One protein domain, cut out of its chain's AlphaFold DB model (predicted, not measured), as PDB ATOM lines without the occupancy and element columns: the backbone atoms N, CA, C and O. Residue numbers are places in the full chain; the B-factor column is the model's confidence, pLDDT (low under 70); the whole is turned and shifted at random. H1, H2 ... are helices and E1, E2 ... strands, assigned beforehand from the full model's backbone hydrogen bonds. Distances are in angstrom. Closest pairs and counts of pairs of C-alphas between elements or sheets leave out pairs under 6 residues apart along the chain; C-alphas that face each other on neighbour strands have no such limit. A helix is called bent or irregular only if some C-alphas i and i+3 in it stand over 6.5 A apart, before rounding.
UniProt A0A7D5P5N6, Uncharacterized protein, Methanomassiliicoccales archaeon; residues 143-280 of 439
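This is residues 143 to 280 of the 439 residues of an uncharacterized protein of Methanomassiliicoccales archaeon (UniProt A0A7D5P5N6). One strongly twisted sheet of long, bent strands folds round on itself: E3, E7, E8, E6 and E5 make a rough ring, in which E6 and E8 come close without being neighbour strands, and two short helices, H1 and H2, sit together at one end of it. The hairpin turns of E2 and E3 and of E5 and E6 hold the two C-alphas farthest apart. The printed part has 138 residues, with two named helices and eight named strands; along the chain E1, E2 and E3 come first, then H1, then E4, E5 and E6, then H2, and last E7 and E8; it is mostly strand, and the neighbour pairs of its branched sheet of seven strands are antiparallel. It is compact, with a radius of gyration of the C-alphas of 15.3 A, and only just elongated, spanning 48 by 32 by 24 A.

Begin with E3, residues 164 to 178, which bends by 94 degrees at residue 175. On one side of it find E2, residues 154 to 160, with N 157 and O 167 3.0 A apart, and E5, residues 196 to 209, with N 177 and O 205 2.7 A apart. On the other side is E7, residues 241 to 255, with N 172 and O 247 at 2.8 A. E7 forms a hairpin with E8, residues 269 to 279, where N 250 and O 271 are 2.7 A apart. E4, residues 187 to 192, E5 and E6, residues 215 to 225, form a meander, each strand the antiparallel neighbour of the one before; look at N 189 and O 199, 2.8 A, and N 208 and O 216, 2.9 A. The closest C-alphas of E6 and E8, His 224 and Leu 273, are 4.7 A apart. H1, residues 180 to 184, is on the sheet at a height of 7.6 A, only just over E5, on which 3 of its C-alphas fall. It touches H2, residues 229 to 235, closest at the C-alphas of Leu 183 and Thr 230, 5.5 A. H2 is on the sheet at a height of 8.4 A, over none of its strands, and irregular, with C-alphas 231 and 234 7.2 A apart. Every O i to N i+4 pair is within hydrogen-bond range in H1; in H2 0 of 3 are, but 3 of 4 O i to N i+3 pairs. E1, residues 147 to 149, pairs with no named strand.

Find C-alpha 164 at (6.068, -2.461, 20.975); from there E3 runs 33.0 A to C-alpha 178. E5 spans 37.2 A, E7 34.1 A, and E8 27.8 A to C-alpha 279 at (-11.832, -10.098, -10.020).

The C-alphas of Asn 162 and Phe 212, the farthest apart, are 52.1 A apart. The printed part has no cut. The link from E7 to E8 is long; confidence is under 70 at residues 160 to 161 and 261 to 267.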
ATOM      1  N   ILE A 143       0.668 -21.223   1.459       88.75
ATOM      2  CA  ILE A 143      -0.067 -21.430   2.712       88.75
ATOM      3  C   ILE A 143       0.645 -22.500   3.521       88.75
ATOM      4  O   ILE A 143       0.854 -23.598   3.022       88.75
ATOM      5  N   ARG A 144       0.930 -22.237   4.793       82.88
ATOM      6  CA  ARG A 144       1.393 -23.277   5.712       82.88
ATOM      7  C   ARG A 144       0.706 -23.161   7.050       82.88
ATOM      8  O   ARG A 144       0.829 -22.144   7.724       82.88
ATOM      9  N   ARG A 145       0.024 -24.225   7.479       78.50
ATOM     10  CA  ARG A 145      -0.838 -24.218   8.675       78.50
ATOM     11  C   ARG A 145      -1.916 -23.128   8.564       78.50
ATOM     12  O   ARG A 145      -3.013 -23.413   8.111       78.50
ATOM     13  N   ARG A 146      -1.603 -21.898   8.986       76.56
ATOM     14  CA  ARG A 146      -2.466 -20.701   8.947       76.56
ATOM     15  C   ARG A 146      -1.689 -19.413   8.615       76.56
ATOM     16  O   ARG A 146      -2.158 -18.323   8.922       76.56
ATOM     17  N   THR A 147      -0.468 -19.531   8.095       83.81
ATOM     18  CA  THR A 147       0.372 -18.398   7.666       83.81
ATOM     19  C   THR A 147       0.426 -18.358   6.149       83.81
ATOM     20  O   THR A 147       0.588 -19.415   5.530       83.81
ATOM     21  N   LEU A 148       0.369 -17.160   5.576       90.69
ATOM     22  CA  LEU A 148       0.697 -16.921   4.176       90.69
ATOM     23  C   LEU A 148       2.150 -16.466   4.092       90.69
ATOM     24  O   LEU A 148       2.534 -15.479   4.721       90.69
ATOM     25  N   ILE A 149       2.968 -17.209   3.357       90.81
ATOM     26  CA  ILE A 149       4.407 -16.970   3.269       90.81
ATOM     27  C   ILE A 149       4.786 -16.747   1.811       90.81
ATOM     28  O   ILE A 149       4.378 -17.511   0.938       90.81
ATOM     29  N   SER A 150       5.650 -15.764   1.582       90.81
ATOM     30  CA  SER A 150       6.358 -15.584   0.319       90.81
ATOM     31  C   SER A 150       7.861 -15.685   0.583       90.81
ATOM     32  O   SER A 150       8.448 -14.733   1.101       90.81
ATOM     33  N   PRO A 151       8.504 -16.828   0.262       87.50
ATOM     34  CA  PRO A 151       9.909 -17.103   0.570       87.50
ATOM     35  C   PRO A 151      10.894 -15.981   0.233       87.50
ATOM     36  O   PRO A 151      11.874 -15.804   0.943       87.50
ATOM     37  N   ASN A 152      10.653 -15.225  -0.829       90.50
ATOM     38  CA  ASN A 152      11.506 -14.152  -1.335       90.50
ATOM     39  C   ASN A 152      11.019 -12.742  -0.953       90.50
ATOM     40  O   ASN A 152      11.773 -11.778  -1.074       90.50
ATOM     41  N   ARG A 153       9.778 -12.590  -0.475       91.94
ATOM     42  CA  ARG A 153       9.157 -11.284  -0.210       91.94
ATOM     43  C   ARG A 153       8.854 -11.090   1.271       91.94
ATOM     44  O   ARG A 153       7.696 -10.948   1.651       91.94
ATOM     45  N   TRP A 154       9.888 -11.103   2.107       90.88
ATOM     46  CA  TRP A 154       9.730 -11.004   3.556       90.88
ATOM     47  C   TRP A 154      10.835 -10.178   4.216       90.88
ATOM     48  O   TRP A 154      11.965 -10.136   3.728       90.88
ATOM     49  N   PHE A 155      10.512  -9.579   5.359       88.00
ATOM     50  CA  PHE A 155      11.462  -8.914   6.255       88.00
ATOM     51  C   PHE A 155      10.878  -8.813   7.671       88.00
ATOM     52  O   PHE A 155       9.684  -9.037   7.890       88.00
ATOM     53  N   ILE A 156      11.723  -8.509   8.658       85.62
ATOM     54  CA  ILE A 156      11.272  -8.311  10.042       85.62
ATOM     55  C   ILE A 156      10.926  -6.845  10.274       85.62
ATOM     56  O   ILE A 156      11.690  -5.949   9.919       85.62
ATOM     57  N   ILE A 157       9.786  -6.632  10.925       80.94
ATOM     58  CA  ILE A 157       9.322  -5.330  11.386       80.94
ATOM     59  C   ILE A 157       9.260  -5.351  12.908       80.94
ATOM     60  O   ILE A 157       8.756  -6.303  13.510       80.94
ATOM     61  N   GLU A 158       9.740  -4.273  13.517       80.19
ATOM     62  CA  GLU A 158       9.606  -4.018  14.944       80.19
ATOM     63  C   GLU A 158       9.389  -2.524  15.201       80.19
ATOM     64  O   GLU A 158      10.032  -1.682  14.575       80.19
ATOM     65  N   SER A 159       8.505  -2.197  16.142       74.69
ATOM     66  CA  SER A 159       8.348  -0.838  16.668       74.69
ATOM     67  C   SER A 159       8.905  -0.768  18.081       74.69
ATOM     68  O   SER A 159       8.610  -1.628  18.908       74.69
ATOM     69  N   GLN A 160       9.712   0.257  18.366       67.81
ATOM     70  CA  GLN A 160      10.360   0.469  19.669       67.81
ATOM     71  C   GLN A 160       9.819   1.714  20.401       67.81
ATOM     72  O   GLN A 160      10.543   2.378  21.141       67.81
ATOM     73  N   ASN A 161       8.545   2.049  20.172       67.25
ATOM     74  CA  ASN A 161       7.843   3.158  20.826       67.25
ATOM     75  C   ASN A 161       7.179   2.728  22.156       67.25
ATOM     76  O   ASN A 161       7.511   1.685  22.715       67.25
ATOM     77  N   ASN A 162       6.254   3.547  22.685       71.94
ATOM     78  CA  ASN A 162       5.525   3.282  23.940       71.94
ATOM     79  C   ASN A 162       4.820   1.913  23.941       71.94
ATOM     80  O   ASN A 162       4.806   1.225  24.961       71.94
ATOM     81  N   TYR A 163       4.277   1.512  22.787       78.06
ATOM     82  CA  TYR A 163       3.799   0.157  22.541       78.06
ATOM     83  C   TYR A 163       4.674  -0.497  21.476       78.06
ATOM     84  O   TYR A 163       4.834   0.022  20.369       78.06
ATOM     85  N   HIS A 164       5.248  -1.636  21.838       80.75
ATOM     86  CA  HIS A 164       6.068  -2.461  20.975       80.75
ATOM     87  C   HIS A 164       5.177  -3.415  20.189       80.75
ATOM     88  O   HIS A 164       4.253  -4.027  20.737       80.75
ATOM     89  N   PHE A 165       5.504  -3.596  18.916       85.81
ATOM     90  CA  PHE A 165       5.057  -4.755  18.164       85.81
ATOM     91  C   PHE A 165       6.214  -5.347  17.369       85.81
ATOM     92  O   PHE A 165       7.175  -4.648  17.047       85.81
ATOM     93  N   LYS A 166       6.108  -6.637  17.061       87.12
ATOM     94  CA  LYS A 166       7.071  -7.369  16.241       87.12
ATOM     95  C   LYS A 166       6.367  -8.416  15.397       87.12
ATOM     96  O   LYS A 166       5.517  -9.141  15.916       87.12
ATOM     97  N   CYS A 167       6.757  -8.519  14.130       89.19
ATOM     98  CA  CYS A 167       6.259  -9.525  13.194       89.19
ATOM     99  C   CYS A 167       7.256  -9.783  12.055       89.19
ATOM    100  O   CYS A 167       8.191  -9.013  11.827       89.19
ATOM    101  N   THR A 168       7.024 -10.855  11.297       90.94
ATOM    102  CA  THR A 168       7.624 -11.026   9.966       90.94
ATOM    103  C   THR A 168       6.610 -10.586   8.921       90.94
ATOM    104  O   THR A 168       5.604 -11.267   8.715       90.94
ATOM    105  N   ALA A 169       6.873  -9.468   8.252       90.44
ATOM    106  CA  ALA A 169       6.053  -9.046   7.128       90.44
ATOM    107  C   ALA A 169       6.350  -9.904   5.905       90.44
ATOM    108  O   ALA A 169       7.506 -10.219   5.627       90.44
ATOM    109  N   ASN A 170       5.298 -10.302   5.200       92.44
ATOM    110  CA  ASN A 170       5.370 -10.958   3.905       92.44
ATOM    111  C   ASN A 170       4.461 -10.210   2.933       92.44
ATOM    112  O   ASN A 170       3.282 -10.034   3.228       92.44
ATOM    113  N   TYR A 171       4.993  -9.825   1.779       92.06
ATOM    114  CA  TYR A 171       4.169  -9.355   0.670       92.06
ATOM    115  C   TYR A 171       3.714 -10.570  -0.120       92.06
ATOM    116  O   TYR A 171       4.530 -11.338  -0.628       92.06
ATOM    117  N   ASN A 172       2.409 -10.766  -0.158       93.38
ATOM    118  CA  ASN A 172       1.752 -11.976  -0.600       93.38
ATOM    119  C   ASN A 172       0.795 -11.655  -1.745       93.38
ATOM    120  O   ASN A 172       0.170 -10.600  -1.786       93.38
ATOM    121  N   ILE A 173       0.670 -12.604  -2.665       95.38
ATOM    122  CA  ILE A 173      -0.350 -12.596  -3.709       95.38
ATOM    123  C   ILE A 173      -0.990 -13.973  -3.798       95.38
ATOM    124  O   ILE A 173      -0.317 -14.988  -3.603       95.38
ATOM    125  N   GLY A 174      -2.287 -14.045  -4.034       95.00
ATOM    126  CA  GLY A 174      -2.984 -15.320  -4.078       95.00
ATOM    127  C   GLY A 174      -4.365 -15.216  -4.678       95.00
ATOM    128  O   GLY A 174      -4.906 -14.125  -4.809       95.00
ATOM    129  N   LEU A 175      -4.939 -16.371  -4.989       95.75
ATOM    130  CA  LEU A 175      -6.343 -16.474  -5.344       95.75
ATOM    131  C   LEU A 175      -7.152 -16.769  -4.087       95.75
ATOM    132  O   LEU A 175      -6.876 -17.741  -3.375       95.75
ATOM    133  N   ILE A 176      -8.152 -15.938  -3.823       95.69
ATOM    134  CA  ILE A 176      -9.102 -16.149  -2.734       95.69
ATOM    135  C   ILE A 176     -10.514 -16.285  -3.287       95.69
ATOM    136  O   ILE A 176     -10.864 -15.686  -4.297       95.69
ATOM    137  N   HIS A 177     -11.327 -17.066  -2.594       95.44
ATOM    138  CA  HIS A 177     -12.756 -17.205  -2.802       95.44
ATOM    139  C   HIS A 177     -13.481 -16.569  -1.622       95.44
ATOM    140  O   HIS A 177     -13.168 -16.865  -0.462       95.44
ATOM    141  N   LEU A 178     -14.422 -15.684  -1.933       95.19
ATOM    142  CA  LEU A 178     -15.240 -14.971  -0.958       95.19
ATOM    143  C   LEU A 178     -16.716 -15.260  -1.217       95.19
ATOM    144  O   LEU A 178     -17.158 -15.330  -2.362       95.19
ATOM    145  N   THR A 179     -17.490 -15.386  -0.143       94.94
ATOM    146  CA  THR A 179     -18.951 -15.533  -0.193       94.94
ATOM    147  C   THR A 179     -19.624 -14.379   0.538       94.94
ATOM    148  O   THR A 179     -19.040 -13.792   1.449       94.94
ATOM    149  N   LYS A 180     -20.884 -14.073   0.202       95.88
ATOM    150  CA  LYS A 180     -21.649 -13.033   0.920       95.88
ATOM    151  C   LYS A 180     -21.738 -13.322   2.417       95.88
ATOM    152  O   LYS A 180     -21.604 -12.416   3.226       95.88
ATOM    153  N   GLU A 181     -21.908 -14.593   2.777       94.81
ATOM    154  CA  GLU A 181     -21.903 -15.044   4.169       94.81
ATOM    155  C   GLU A 181     -20.583 -14.691   4.867       94.81
ATOM    156  O   GLU A 181     -20.609 -14.050   5.911       94.81
ATOM    157  N   SER A 182     -19.429 -14.974   4.243       93.81
ATOM    158  CA  SER A 182     -18.128 -14.643   4.840       93.81
ATOM    159  C   SER A 182     -17.920 -13.143   5.084       93.81
ATOM    160  O   SER A 182     -17.257 -12.784   6.055       93.81
ATOM    161  N   LEU A 183     -18.490 -12.273   4.239       95.25
ATOM    162  CA  LEU A 183     -18.398 -10.819   4.409       95.25
ATOM    163  C   LEU A 183     -19.301 -10.326   5.546       95.25
ATOM    164  O   LEU A 183     -18.892  -9.480   6.332       95.25
ATOM    165  N   ARG A 184     -20.515 -10.875   5.666       94.88
ATOM    166  CA  ARG A 184     -21.477 -10.506   6.723       94.88
ATOM    167  C   ARG A 184     -21.049 -10.974   8.105       94.88
ATOM    168  O   ARG A 184     -21.371 -10.332   9.098       94.88
ATOM    169  N   GLU A 185     -20.324 -12.086   8.168       94.00
ATOM    170  CA  GLU A 185     -19.743 -12.624   9.400       94.00
ATOM    171  C   GLU A 185     -18.411 -11.957   9.783       94.00
ATOM    172  O   GLU A 185     -17.734 -12.420  10.709       94.00
ATOM    173  N   ALA A 186     -18.012 -10.886   9.085       93.81
ATOM    174  CA  ALA A 186     -16.776 -10.175   9.367       93.81
ATOM    175  C   ALA A 186     -16.716  -9.694  10.821       93.81
ATOM    176  O   ALA A 186     -17.677  -9.157  11.379       93.81
ATOM    177  N   ARG A 187     -15.546  -9.855  11.440       91.31
ATOM    178  CA  ARG A 187     -15.310  -9.448  12.830       91.31
ATOM    179  C   ARG A 187     -14.349  -8.278  12.883       91.31
ATOM    180  O   ARG A 187     -13.279  -8.333  12.288       91.31
ATOM    181  N   LYS A 188     -14.692  -7.249  13.653       91.38
ATOM    182  CA  LYS A 188     -13.782  -6.130  13.911       91.38
ATOM    183  C   LYS A 188     -12.649  -6.569  14.835       91.38
ATOM    184  O   LYS A 188     -12.893  -7.147  15.895       91.38
ATOM    185  N   VAL A 189     -11.419  -6.276  14.437       88.00
ATOM    186  CA  VAL A 189     -10.191  -6.549  15.184       88.00
ATOM    187  C   VAL A 189      -9.380  -5.264  15.243       88.00
ATOM    188  O   VAL A 189      -9.187  -4.601  14.231       88.00
ATOM    189  N   ASN A 190      -8.877  -4.922  16.426       87.00
ATOM    190  CA  ASN A 190      -7.991  -3.779  16.596       87.00
ATOM    191  C   ASN A 190      -6.536  -4.248  16.625       87.00
ATOM    192  O   ASN A 190      -6.180  -5.106  17.431       87.00
ATOM    193  N   VAL A 191      -5.690  -3.670  15.777       85.56
ATOM    194  CA  VAL A 191      -4.256  -3.973  15.670       85.56
ATOM    195  C   VAL A 191      -3.431  -2.713  15.939       85.56
ATOM    196  O   VAL A 191      -3.905  -1.599  15.740       85.56
ATOM    197  N   TRP A 192      -2.197  -2.870  16.423       84.69
ATOM    198  CA  TRP A 192      -1.296  -1.747  16.696       84.69
ATOM    199  C   TRP A 192      -0.159  -1.724  15.676       84.69
ATOM    200  O   TRP A 192       0.748  -2.553  15.723       84.69
ATOM    201  N   LEU A 193      -0.182  -0.742  14.777       80.38
ATOM    202  CA  LEU A 193       0.839  -0.530  13.748       80.38
ATOM    203  C   LEU A 193       1.328   0.911  13.832       80.38
ATOM    204  O   LEU A 193       0.934   1.759  13.041       80.38
ATOM    205  N   ASN A 194       2.094   1.215  14.883       75.62
ATOM    206  CA  ASN A 194       2.471   2.578  15.306       75.62
ATOM    207  C   ASN A 194       1.295   3.508  15.673       75.62
ATOM    208  O   ASN A 194       1.509   4.523  16.330       75.62
ATOM    209  N   ALA A 195       0.068   3.125  15.331       79.50
ATOM    210  CA  ALA A 195      -1.194   3.680  15.778       79.50
ATOM    211  C   ALA A 195      -2.242   2.549  15.868       79.50
ATOM    212  O   ALA A 195      -2.050   1.497  15.244       79.50
ATOM    213  N   PRO A 196      -3.340   2.730  16.625       84.81
ATOM    214  CA  PRO A 196      -4.470   1.808  16.607       84.81
ATOM    215  C   PRO A 196      -5.102   1.776  15.215       84.81
ATOM    216  O   PRO A 196      -5.375   2.828  14.644       84.81
ATOM    217  N   GLN A 197      -5.345   0.579  14.696       86.00
ATOM    218  CA  GLN A 197      -5.994   0.349  13.410       86.00
ATOM    219  C   GLN A 197      -7.134  -0.646  13.605       86.00
ATOM    220  O   GLN A 197      -6.919  -1.730  14.151       86.00
ATOM    221  N   GLU A 198      -8.333  -0.279  13.166       89.94
ATOM    222  CA  GLU A 198      -9.469  -1.198  13.099       89.94
ATOM    223  C   GLU A 198      -9.442  -1.905  11.741       89.94
ATOM    224  O   GLU A 198      -9.305  -1.260  10.705       89.94
ATOM    225  N   VAL A 199      -9.550  -3.231  11.747       92.31
ATOM    226  CA  VAL A 199      -9.618  -4.056  10.537       92.31
ATOM    227  C   VAL A 199     -10.724  -5.095  10.662       92.31
ATOM    228  O   VAL A 199     -11.092  -5.506  11.764       92.31
ATOM    229  N   TYR A 200     -11.241  -5.555   9.531       93.88
ATOM    230  CA  TYR A 200     -12.329  -6.521   9.456       93.88
ATOM    231  C   TYR A 200     -11.789  -7.895   9.061       93.88
ATOM    232  O   TYR A 200     -11.379  -8.116   7.925       93.88
ATOM    233  N   GLU A 201     -11.779  -8.826  10.011       93.62
ATOM    234  CA  GLU A 201     -11.364 -10.212   9.814       93.62
ATOM    235  C   GLU A 201     -12.470 -11.008   9.106       93.62
ATOM    236  O   GLU A 201     -13.568 -11.174   9.637       93.62
ATOM    237  N   VAL A 202     -12.147 -11.544   7.930       94.12
ATOM    238  CA  VAL A 202     -13.022 -12.341   7.063       94.12
ATOM    239  C   VAL A 202     -12.377 -13.699   6.806       94.12
ATOM    240  O   VAL A 202     -11.183 -13.805   6.515       94.12
ATOM    241  N   LYS A 203     -13.163 -14.773   6.892       92.38
ATOM    242  CA  LYS A 203     -12.704 -16.115   6.522       92.38
ATOM    243  C   LYS A 203     -12.762 -16.269   5.002       92.38
ATOM    244  O   LYS A 203     -13.846 -16.226   4.436       92.38
ATOM    245  N   ALA A 204     -11.620 -16.501   4.360       92.69
ATOM    246  CA  ALA A 204     -11.541 -16.668   2.911       92.69
ATOM    247  C   ALA A 204     -11.090 -18.084   2.529       92.69
ATOM    248  O   ALA A 204     -10.285 -18.713   3.225       92.69
ATOM    249  N   GLY A 205     -11.595 -18.588   1.402       92.50
ATOM    250  CA  GLY A 205     -11.108 -19.827   0.803       92.50
ATOM    251  C   GLY A 205      -9.882 -19.538  -0.054       92.50
ATOM    252  O   GLY A 205     -10.014 -18.956  -1.119       92.50
ATOM    253  N   PHE A 206      -8.683 -19.928   0.374       92.31
ATOM    254  CA  PHE A 206      -7.492 -19.722  -0.458       92.31
ATOM    255  C   PHE A 206      -7.341 -20.861  -1.470       92.31
ATOM    256  O   PHE A 206      -7.467 -22.032  -1.097       92.31
ATOM    257  N   VAL A 207      -7.052 -20.526  -2.725       92.19
ATOM    258  CA  VAL A 207      -7.032 -21.465  -3.852       92.19
ATOM    259  C   VAL A 207      -5.602 -21.820  -4.257       92.19
ATOM    260  O   VAL A 207      -4.739 -20.952  -4.387       92.19
ATOM    261  N   LYS A 208      -5.360 -23.112  -4.489       90.62
ATOM    262  CA  LYS A 208      -4.167 -23.647  -5.162       90.62
ATOM    263  C   LYS A 208      -4.588 -24.596  -6.284       90.62
ATOM    264  O   LYS A 208      -5.656 -25.203  -6.208       90.62
ATOM    265  N   PHE A 209      -3.723 -24.776  -7.278       90.44
ATOM    266  CA  PHE A 209      -3.958 -25.705  -8.385       90.44
ATOM    267  C   PHE A 209      -2.988 -26.886  -8.345       90.44
ATOM    268  O   PHE A 209      -1.804 -26.700  -8.057       90.44
ATOM    269  N   SER A 210      -3.472 -28.093  -8.651       86.56
ATOM    270  CA  SER A 210      -2.614 -29.267  -8.871       86.56
ATOM    271  C   SER A 210      -2.068 -29.302 -10.307       86.56
ATOM    272  O   SER A 210      -2.600 -28.653 -11.207       86.56
ATOM    273  N   THR A 211      -1.044 -30.125 -10.556       83.38
ATOM    274  CA  THR A 211      -0.554 -30.434 -11.918       83.38
ATOM    275  C   THR A 211      -1.615 -31.092 -12.809       83.38
ATOM    276  O   THR A 211      -1.485 -31.084 -14.030       83.38
ATOM    277  N   PHE A 212      -2.662 -31.671 -12.212       85.50
ATOM    278  CA  PHE A 212      -3.745 -32.373 -12.905       85.50
ATOM    279  C   PHE A 212      -5.012 -31.520 -13.060       85.50
ATOM    280  O   PHE A 212      -6.027 -32.014 -13.559       85.50
ATOM    281  N   GLY A 213      -4.961 -30.250 -12.654       83.75
ATOM    282  CA  GLY A 213      -6.061 -29.303 -12.812       83.75
ATOM    283  C   GLY A 213      -7.097 -29.347 -11.690       83.75
ATOM    284  O   GLY A 213      -8.214 -28.861 -11.863       83.75
ATOM    285  N   ASP A 214      -6.752 -29.923 -10.538       89.00
ATOM    286  CA  ASP A 214      -7.603 -29.856  -9.352       89.00
ATOM    287  C   ASP A 214      -7.528 -28.465  -8.721       89.00
ATOM    288  O   ASP A 214      -6.449 -27.881  -8.611       89.00
ATOM    289  N   VAL A 215      -8.674 -27.967  -8.254       89.31
ATOM    290  CA  VAL A 215      -8.791 -26.717  -7.493       89.31
ATOM    291  C   VAL A 215      -8.874 -27.067  -6.010       89.31
ATOM    292  O   VAL A 215      -9.862 -27.642  -5.549       89.31
ATOM    293  N   LEU A 216      -7.816 -26.753  -5.267       87.06
ATOM    294  CA  LEU A 216      -7.658 -27.085  -3.854       87.06
ATOM    295  C   LEU A 216      -7.967 -25.857  -2.996       87.06
ATOM    296  O   LEU A 216      -7.275 -24.843  -3.085       87.06
ATOM    297  N   PHE A 217      -8.986 -25.961  -2.142       85.50
ATOM    298  CA  PHE A 217      -9.382 -24.891  -1.228       85.50
ATOM    299  C   PHE A 217      -8.814 -25.099   0.170       85.50
ATOM    300  O   PHE A 217      -8.927 -26.176   0.755       85.50
ATOM    301  N   THR A 218      -8.284 -24.025   0.747       79.56
ATOM    302  CA  THR A 218      -7.844 -23.992   2.141       79.56
ATOM    303  C   THR A 218      -8.665 -22.973   2.924       79.56
ATOM    304  O   THR A 218      -8.387 -21.779   2.899       79.56
ATOM    305  N   ASN A 219      -9.652 -23.455   3.681       70.06
ATOM    306  CA  ASN A 219     -10.588 -22.620   4.454       70.06
ATOM    307  C   ASN A 219     -10.014 -22.106   5.794       70.06
ATOM    308  O   ASN A 219     -10.756 -21.638   6.657       70.06
ATOM    309  N   GLY A 220      -8.708 -22.270   6.022       70.94
ATOM    310  CA  GLY A 220      -8.036 -21.961   7.289       70.94
ATOM    311  C   GLY A 220      -7.391 -20.576   7.364       70.94
ATOM    312  O   GLY A 220      -6.687 -20.311   8.341       70.94
ATOM    313  N   VAL A 221      -7.576 -19.729   6.346       86.94
ATOM    314  CA  VAL A 221      -6.910 -18.427   6.223       86.94
ATOM    315  C   VAL A 221      -7.918 -17.304   6.470       86.94
ATOM    316  O   VAL A 221      -8.978 -17.259   5.851       86.94
ATOM    317  N   PHE A 222      -7.575 -16.398   7.383       91.88
ATOM    318  CA  PHE A 222      -8.325 -15.167   7.615       91.88
ATOM    319  C   PHE A 222      -7.643 -14.012   6.893       91.88
ATOM    320  O   PHE A 222      -6.442 -13.798   7.071       91.88
ATOM    321  N   VAL A 223      -8.403 -13.272   6.101       94.19
ATOM    322  CA  VAL A 223      -7.976 -12.025   5.462       94.19
ATOM    323  C   VAL A 223      -8.586 -10.844   6.207       94.19
ATOM    324  O   VAL A 223      -9.589 -11.000   6.895       94.19
ATOM    325  N   HIS A 224      -7.934  -9.690   6.146       94.44
ATOM    326  CA  HIS A 224      -8.269  -8.528   6.957       94.44
ATOM    327  C   HIS A 224      -8.451  -7.322   6.045       94.44
ATOM    328  O   HIS A 224      -7.511  -6.914   5.363       94.44
ATOM    329  N   PHE A 225      -9.656  -6.767   6.035       94.69
ATOM    330  CA  PHE A 225      -9.982  -5.586   5.247       94.69
ATOM    331  C   PHE A 225      -9.775  -4.313   6.075       94.69
ATOM    332  O   PHE A 225     -10.145  -4.300   7.252       94.69
ATOM    333  N   PRO A 226      -9.201  -3.245   5.494       90.31
ATOM    334  CA  PRO A 226      -9.072  -1.954   6.172       90.31
ATOM    335  C   PRO A 226     -10.411  -1.203   6.282       90.31
ATOM    336  O   PRO A 226     -10.544  -0.300   7.101       90.31
ATOM    337  N   THR A 227     -11.403  -1.571   5.470       92.12
ATOM    338  CA  THR A 227     -12.755  -0.996   5.446       92.12
ATOM    339  C   THR A 227     -13.810  -2.092   5.571       92.12
ATOM    340  O   THR A 227     -13.477  -3.281   5.577       92.12
ATOM    341  N   ASP A 228     -15.082  -1.703   5.706       94.88
ATOM    342  CA  ASP A 228     -16.185  -2.651   5.837       94.88
ATOM    343  C   ASP A 228     -16.294  -3.541   4.580       94.88
ATOM    344  O   ASP A 228     -16.579  -3.046   3.487       94.88
ATOM    345  N   PRO A 229     -16.076  -4.863   4.701       95.81
ATOM    346  CA  PRO A 229     -16.029  -5.753   3.551       95.81
ATOM    347  C   PRO A 229     -17.406  -5.984   2.916       95.81
ATOM    348  O   PRO A 229     -17.473  -6.507   1.804       95.81
ATOM    349  N   THR A 230     -18.507  -5.598   3.575       95.44
ATOM    350  CA  THR A 230     -19.864  -5.738   3.018       95.44
ATOM    351  C   THR A 230     -20.090  -4.872   1.775       95.44
ATOM    352  O   THR A 230     -20.936  -5.205   0.944       95.44
ATOM    353  N   GLU A 231     -19.266  -3.841   1.557       94.19
ATOM    354  CA  GLU A 231     -19.252  -3.042   0.322       94.19
ATOM    355  C   GLU A 231     -18.949  -3.881  -0.935       94.19
ATOM    356  O   GLU A 231     -19.317  -3.497  -2.044       94.19
ATOM    357  N   LEU A 232     -18.325  -5.056  -0.778       93.94
ATOM    358  CA  LEU A 232     -18.037  -5.984  -1.875       93.94
ATOM    359  C   LEU A 232     -19.211  -6.907  -2.226       93.94
ATOM    360  O   LEU A 232     -19.177  -7.541  -3.280       93.94
ATOM    361  N   GLU A 233     -20.263  -6.989  -1.401       93.56
ATOM    362  CA  GLU A 233     -21.409  -7.879  -1.645       93.56
ATOM    363  C   GLU A 233     -22.048  -7.762  -3.042       93.56
ATOM    364  O   GLU A 233     -22.429  -8.806  -3.587       93.56
ATOM    365  N   PRO A 234     -22.179  -6.561  -3.652       92.94
ATOM    366  CA  PRO A 234     -22.742  -6.425  -4.994       92.94
ATOM    367  C   PRO A 234     -21.927  -7.142  -6.077       92.94
ATOM    368  O   PRO A 234     -22.493  -7.528  -7.097       92.94
ATOM    369  N   ARG A 235     -20.623  -7.341  -5.851       90.19
ATOM    370  CA  ARG A 235     -19.692  -7.998  -6.782       90.19
ATOM    371  C   ARG A 235     -19.667  -9.519  -6.622       90.19
ATOM    372  O   ARG A 235     -19.067 -10.209  -7.433       90.19
ATOM    373  N   ILE A 236     -20.292 -10.054  -5.572       93.25
ATOM    374  CA  ILE A 236     -20.245 -11.483  -5.253       93.25
ATOM    375  C   ILE A 236     -21.516 -12.182  -5.747       93.25
ATOM    376  O   ILE A 236     -22.641 -11.792  -5.417       93.25
ATOM    377  N   GLY A 237     -21.338 -13.259  -6.515       90.44
ATOM    378  CA  GLY A 237     -22.423 -14.124  -6.971       90.44
ATOM    379  C   GLY A 237     -23.080 -14.932  -5.838       90.44
ATOM    380  O   GLY A 237     -22.626 -14.919  -4.693       90.44
ATOM    381  N   PRO A 238     -24.160 -15.682  -6.121       88.62
ATOM    382  CA  PRO A 238     -24.837 -16.504  -5.111       88.62
ATOM    383  C   PRO A 238     -23.930 -17.587  -4.503       88.62
ATOM    384  O   PRO A 238     -24.075 -17.907  -3.328       88.62
ATOM    385  N   ASN A 239     -22.972 -18.106  -5.280       90.00
ATOM    386  CA  ASN A 239     -22.051 -19.169  -4.858       90.00
ATOM    387  C   ASN A 239     -20.676 -18.646  -4.398       90.00
ATOM    388  O   ASN A 239     -19.794 -19.443  -4.078       90.00
ATOM    389  N   GLY A 240     -20.499 -17.324  -4.350       93.75
ATOM    390  CA  GLY A 240     -19.211 -16.673  -4.129       93.75
ATOM    391  C   GLY A 240     -18.563 -16.167  -5.417       93.75
ATOM    392  O   GLY A 240     -19.158 -16.255  -6.489       93.75
ATOM    393  N   GLU A 241     -17.368 -15.595  -5.287       95.44
ATOM    394  CA  GLU A 241     -16.560 -15.107  -6.408       95.44
ATOM    395  C   GLU A 241     -15.060 -15.224  -6.098       95.44
ATOM    396  O   GLU A 241     -14.662 -15.240  -4.924       95.44
ATOM    397  N   TYR A 242     -14.236 -15.356  -7.142       95.62
ATOM    398  CA  TYR A 242     -12.783 -15.456  -7.008       95.62
ATOM    399  C   TYR A 242     -12.090 -14.131  -7.287       95.62
ATOM    400  O   TYR A 242     -12.411 -13.420  -8.236       95.62
ATOM    401  N   PHE A 243     -11.065 -13.851  -6.489       95.81
ATOM    402  CA  PHE A 243     -10.279 -12.636  -6.602       95.81
ATOM    403  C   PHE A 243      -8.786 -12.946  -6.579       95.81
ATOM    404  O   PHE A 243      -8.321 -13.750  -5.764       95.81
ATOM    405  N   ILE A 244      -8.028 -12.248  -7.423       96.31
ATOM    406  CA  ILE A 244      -6.595 -12.050  -7.219       96.31
ATOM    407  C   ILE A 244      -6.442 -11.049  -6.078       96.31
ATOM    408  O   ILE A 244      -6.955  -9.932  -6.135       96.31
ATOM    409  N   CYS A 245      -5.734 -11.459  -5.035       95.31
ATOM    410  CA  CYS A 245      -5.600 -10.711  -3.800       95.31
ATOM    411  C   CYS A 245      -4.134 -10.410  -3.508       95.31
ATOM    412  O   CYS A 245      -3.336 -11.336  -3.335       95.31
ATOM    413  N   PHE A 246      -3.803  -9.122  -3.429       93.69
ATOM    414  CA  PHE A 246      -2.524  -8.621  -2.932       93.69
ATOM    415  C   PHE A 246      -2.663  -8.310  -1.445       93.69
ATOM    416  O   PHE A 246      -3.613  -7.642  -1.026       93.69
ATOM    417  N   MET A 247      -1.735  -8.824  -0.639       92.75
ATOM    418  CA  MET A 247      -1.805  -8.740   0.815       92.75
ATOM    419  C   MET A 247      -0.449  -8.462   1.450       92.75
ATOM    420  O   MET A 247       0.553  -9.086   1.092       92.75
ATOM    421  N   MET A 248      -0.453  -7.655   2.508       91.94
ATOM    422  CA  MET A 248       0.631  -7.612   3.481       91.94
ATOM    423  C   MET A 248       0.285  -8.506   4.677       91.94
ATOM    424  O   MET A 248      -0.611  -8.220   5.473       91.94
ATOM    425  N   SER A 249       1.023  -9.603   4.834       92.50
ATOM    426  CA  SER A 249       0.862 -10.523   5.957       92.50
ATOM    427  C   SER A 249       1.853 -10.231   7.073       92.50
ATOM    428  O   SER A 249       3.056 -10.424   6.916       92.50
ATOM    429  N   LEU A 250       1.340  -9.843   8.234       91.69
ATOM    430  CA  LEU A 250       2.074  -9.705   9.485       91.69
ATOM    431  C   LEU A 250       2.037 -11.050  10.215       91.69
ATOM    432  O   LEU A 250       1.157 -11.323  11.036       91.69
ATOM    433  N   ASN A 251       2.973 -11.927   9.861       91.25
ATOM    434  CA  ASN A 251       3.071 -13.257  10.447       91.25
ATOM    435  C   ASN A 251       3.786 -13.210  11.798       91.25
ATOM    436  O   ASN A 251       4.740 -12.448  11.980       91.25
ATOM    437  N   GLU A 252       3.372 -14.083  12.718       89.69
ATOM    438  CA  GLU A 252       3.916 -14.133  14.083       89.69
ATOM    439  C   GLU A 252       3.843 -12.757  14.790       89.69
ATOM    440  O   GLU A 252       4.747 -12.381  15.536       89.69
ATOM    441  N   TYR A 253       2.774 -11.991  14.538       89.44
ATOM    442  CA  TYR A 253       2.558 -10.671  15.123       89.44
ATOM    443  C   TYR A 253       2.343 -10.764  16.633       89.44
ATOM    444  O   TYR A 253       1.499 -11.525  17.116       89.44
ATOM    445  N   THR A 254       3.107  -9.953  17.358       88.31
ATOM    446  CA  THR A 254       3.076  -9.809  18.816       88.31
ATOM    447  C   THR A 254       3.063  -8.332  19.174       88.31
ATOM    448  O   THR A 254       3.753  -7.543  18.532       88.31
ATOM    449  N   THR A 255       2.312  -7.941  20.205       87.38
ATOM    450  CA  THR A 255       2.309  -6.567  20.727       87.38
ATOM    451  C   THR A 255       2.051  -6.540  22.232       87.38
ATOM    452  O   THR A 255       1.472  -7.478  22.776       87.38
ATOM    453  N   ASN A 256       2.485  -5.472  22.902       86.25
ATOM    454  CA  ASN A 256       2.128  -5.171  24.292       86.25
ATOM    455  C   ASN A 256       1.017  -4.107  24.413       86.25
ATOM    456  O   ASN A 256       0.798  -3.581  25.505       86.25
ATOM    457  N   TRP A 257       0.350  -3.743  23.312       85.81
ATOM    458  CA  TRP A 257      -0.723  -2.755  23.336       85.81
ATOM    459  C   TRP A 257      -1.924  -3.268  24.166       85.81
ATOM    460  O   TRP A 257      -2.468  -4.321  23.836       85.81
ATOM    461  N   PRO A 258      -2.368  -2.560  25.229       81.62
ATOM    462  CA  PRO A 258      -3.337  -3.095  26.197       81.62
ATOM    463  C   PRO A 258      -4.707  -3.467  25.625       81.62
ATOM    464  O   PRO A 258      -5.372  -4.354  26.150       81.62
ATOM    465  N   SER A 259      -5.139  -2.785  24.563       79.12
ATOM    466  CA  SER A 259      -6.429  -3.031  23.907       79.12
ATOM    467  C   SER A 259      -6.357  -4.113  22.829       79.12
ATOM    468  O   SER A 259      -7.376  -4.430  22.216       79.12
ATOM    469  N   PHE A 260      -5.176  -4.690  22.595       78.69
ATOM    470  CA  PHE A 260      -5.025  -5.817  21.694       78.69
ATOM    471  C   PHE A 260      -5.595  -7.078  22.348       78.69
ATOM    472  O   PHE A 260      -4.952  -7.714  23.185       78.69
ATOM    473  N   SER A 261      -6.810  -7.452  21.960       65.75
ATOM    474  CA  SER A 261      -7.404  -8.737  22.310       65.75
ATOM    475  C   SER A 261      -7.593  -9.557  21.041       65.75
ATOM    476  O   SER A 261      -8.051  -9.068  20.010       65.75
ATOM    477  N   THR A 262      -7.185 -10.821  21.097       63.78
ATOM    478  CA  THR A 262      -7.391 -11.754  19.991       63.78
ATOM    479  C   THR A 262      -8.520 -12.696  20.357       63.78
ATOM    480  O   THR A 262      -8.635 -13.127  21.506       63.78
ATOM    481  N   SER A 263      -9.306 -13.089  19.357       53.97
ATOM    482  CA  SER A 263     -10.444 -14.014  19.473       53.97
ATOM    483  C   SER A 263     -10.085 -15.380  20.086       53.97
ATOM    484  O   SER A 263     -10.966 -16.181  20.375       53.97
ATOM    485  N   PHE A 264      -8.791 -15.672  20.265       52.94
ATOM    486  CA  PHE A 264      -8.272 -16.950  20.746       52.94
ATOM    487  C   PHE A 264      -7.403 -16.840  22.008       52.94
ATOM    488  O   PHE A 264      -6.781 -17.835  22.379       52.94
ATOM    489  N   GLY A 265      -7.291 -15.657  22.633       55.66
ATOM    490  CA  GLY A 265      -6.412 -15.453  23.795       55.66
ATOM    491  C   GLY A 265      -4.936 -15.759  23.502       55.66
ATOM    492  O   GLY A 265      -4.181 -16.142  24.392       55.66
ATOM    493  N   ARG A 266      -4.526 -15.667  22.230       59.84
ATOM    494  CA  ARG A 266      -3.162 -15.974  21.789       59.84
ATOM    495  C   ARG A 266      -2.327 -14.704  21.778       59.84
ATOM    496  O   ARG A 266      -2.748 -13.696  21.218       59.84
ATOM    497  N   ASN A 267      -1.105 -14.819  22.290       64.12
ATOM    498  CA  ASN A 267      -0.095 -13.757  22.240       64.12
ATOM    499  C   ASN A 267       0.530 -13.582  20.845       64.12
ATOM    500  O   ASN A 267       1.265 -12.625  20.633       64.12
ATOM    501  N   VAL A 268       0.272 -14.513  19.917       77.56
ATOM    502  CA  VAL A 268       0.831 -14.533  18.558       77.56
ATOM    503  C   VAL A 268      -0.294 -14.771  17.552       77.56
ATOM    504  O   VAL A 268      -0.998 -15.784  17.647       77.56
ATOM    505  N   VAL A 269      -0.443 -13.876  16.577       85.81
ATOM    506  CA  VAL A 269      -1.438 -13.988  15.494       85.81
ATOM    507  C   VAL A 269      -0.831 -13.717  14.123       85.81
ATOM    508  O   VAL A 269       0.274 -13.195  14.016       85.81
ATOM    509  N   ASN A 270      -1.561 -14.086  13.072       89.12
ATOM    510  CA  ASN A 270      -1.228 -13.712  11.703       89.12
ATOM    511  C   ASN A 270      -2.314 -12.771  11.201       89.12
ATOM    512  O   ASN A 270      -3.486 -13.148  11.202       89.12
ATOM    513  N   ILE A 271      -1.918 -11.579  10.775       90.94
ATOM    514  CA  ILE A 271      -2.820 -10.588  10.189       90.94
ATOM    515  C   ILE A 271      -2.497 -10.544   8.699       90.94
ATOM    516  O   ILE A 271      -1.342 -10.344   8.348       90.94
ATOM    517  N   ASN A 272      -3.476 -10.765   7.828       93.31
ATOM    518  CA  ASN A 272      -3.300 -10.706   6.372       93.31
ATOM    519  C   ASN A 272      -4.084  -9.507   5.843       93.31
ATOM    520  O   ASN A 272      -5.263  -9.658   5.535       93.31
ATOM    521  N   LEU A 273      -3.459  -8.332   5.823       92.50
ATOM    522  CA  LEU A 273      -4.082  -7.084   5.384       92.50
ATOM    523  C   LEU A 273      -4.231  -7.100   3.866       92.50
ATOM    524  O   LEU A 273      -3.245  -7.309   3.165       92.50
ATOM    525  N   ILE A 274      -5.449  -6.904   3.373       92.69
ATOM    526  CA  ILE A 274      -5.728  -6.777   1.944       92.69
ATOM    527  C   ILE A 274      -5.345  -5.371   1.494       92.69
ATOM    528  O   ILE A 274      -5.869  -4.392   2.019       92.69
ATOM    529  N   GLU A 275      -4.464  -5.298   0.500       89.12
ATOM    530  CA  GLU A 275      -4.095  -4.049  -0.174       89.12
ATOM    531  C   GLU A 275      -4.933  -3.852  -1.443       89.12
ATOM    532  O   GLU A 275      -5.387  -2.747  -1.729       89.12
ATOM    533  N   ASN A 276      -5.164  -4.925  -2.212       90.19
ATOM    534  CA  ASN A 276      -5.912  -4.860  -3.467       90.19
ATOM    535  C   ASN A 276      -6.632  -6.184  -3.775       90.19
ATOM    536  O   ASN A 276      -6.085  -7.267  -3.541       90.19
ATOM    537  N   LEU A 277      -7.839  -6.078  -4.339       93.25
ATOM    538  CA  LEU A 277      -8.621  -7.172  -4.907       93.25
ATOM    539  C   LEU A 277      -9.014  -6.878  -6.358       93.25
ATOM    540  O   LEU A 277      -9.763  -5.936  -6.628       93.25
ATOM    541  N   SER A 278      -8.608  -7.766  -7.262       93.12
ATOM    542  CA  SER A 278      -9.092  -7.816  -8.645       93.12
ATOM    543  C   SER A 278      -9.958  -9.052  -8.843       93.12
ATOM    544  O   SER A 278      -9.618 -10.117  -8.335       93.12
ATOM    545  N   GLU A 279     -11.061  -8.929  -9.578       92.75
ATOM    546  CA  GLU A 279     -11.832 -10.098 -10.020       92.75
ATOM    547  C   GLU A 279     -10.952 -10.988 -10.895       92.75
ATOM    548  O   GLU A 279     -10.176 -10.486 -11.707       92.75
ATOM    549  N   LEU A 280     -11.042 -12.299 -10.680       94.25
ATOM    550  CA  LEU A 280     -10.295 -13.285 -11.451       94.25
ATOM    551  C   LEU A 280     -10.983 -13.505 -12.795       94.25
ATOM    552  O   LEU A 280     -12.108 -13.993 -12.828       94.25
TER     553      LEU A 280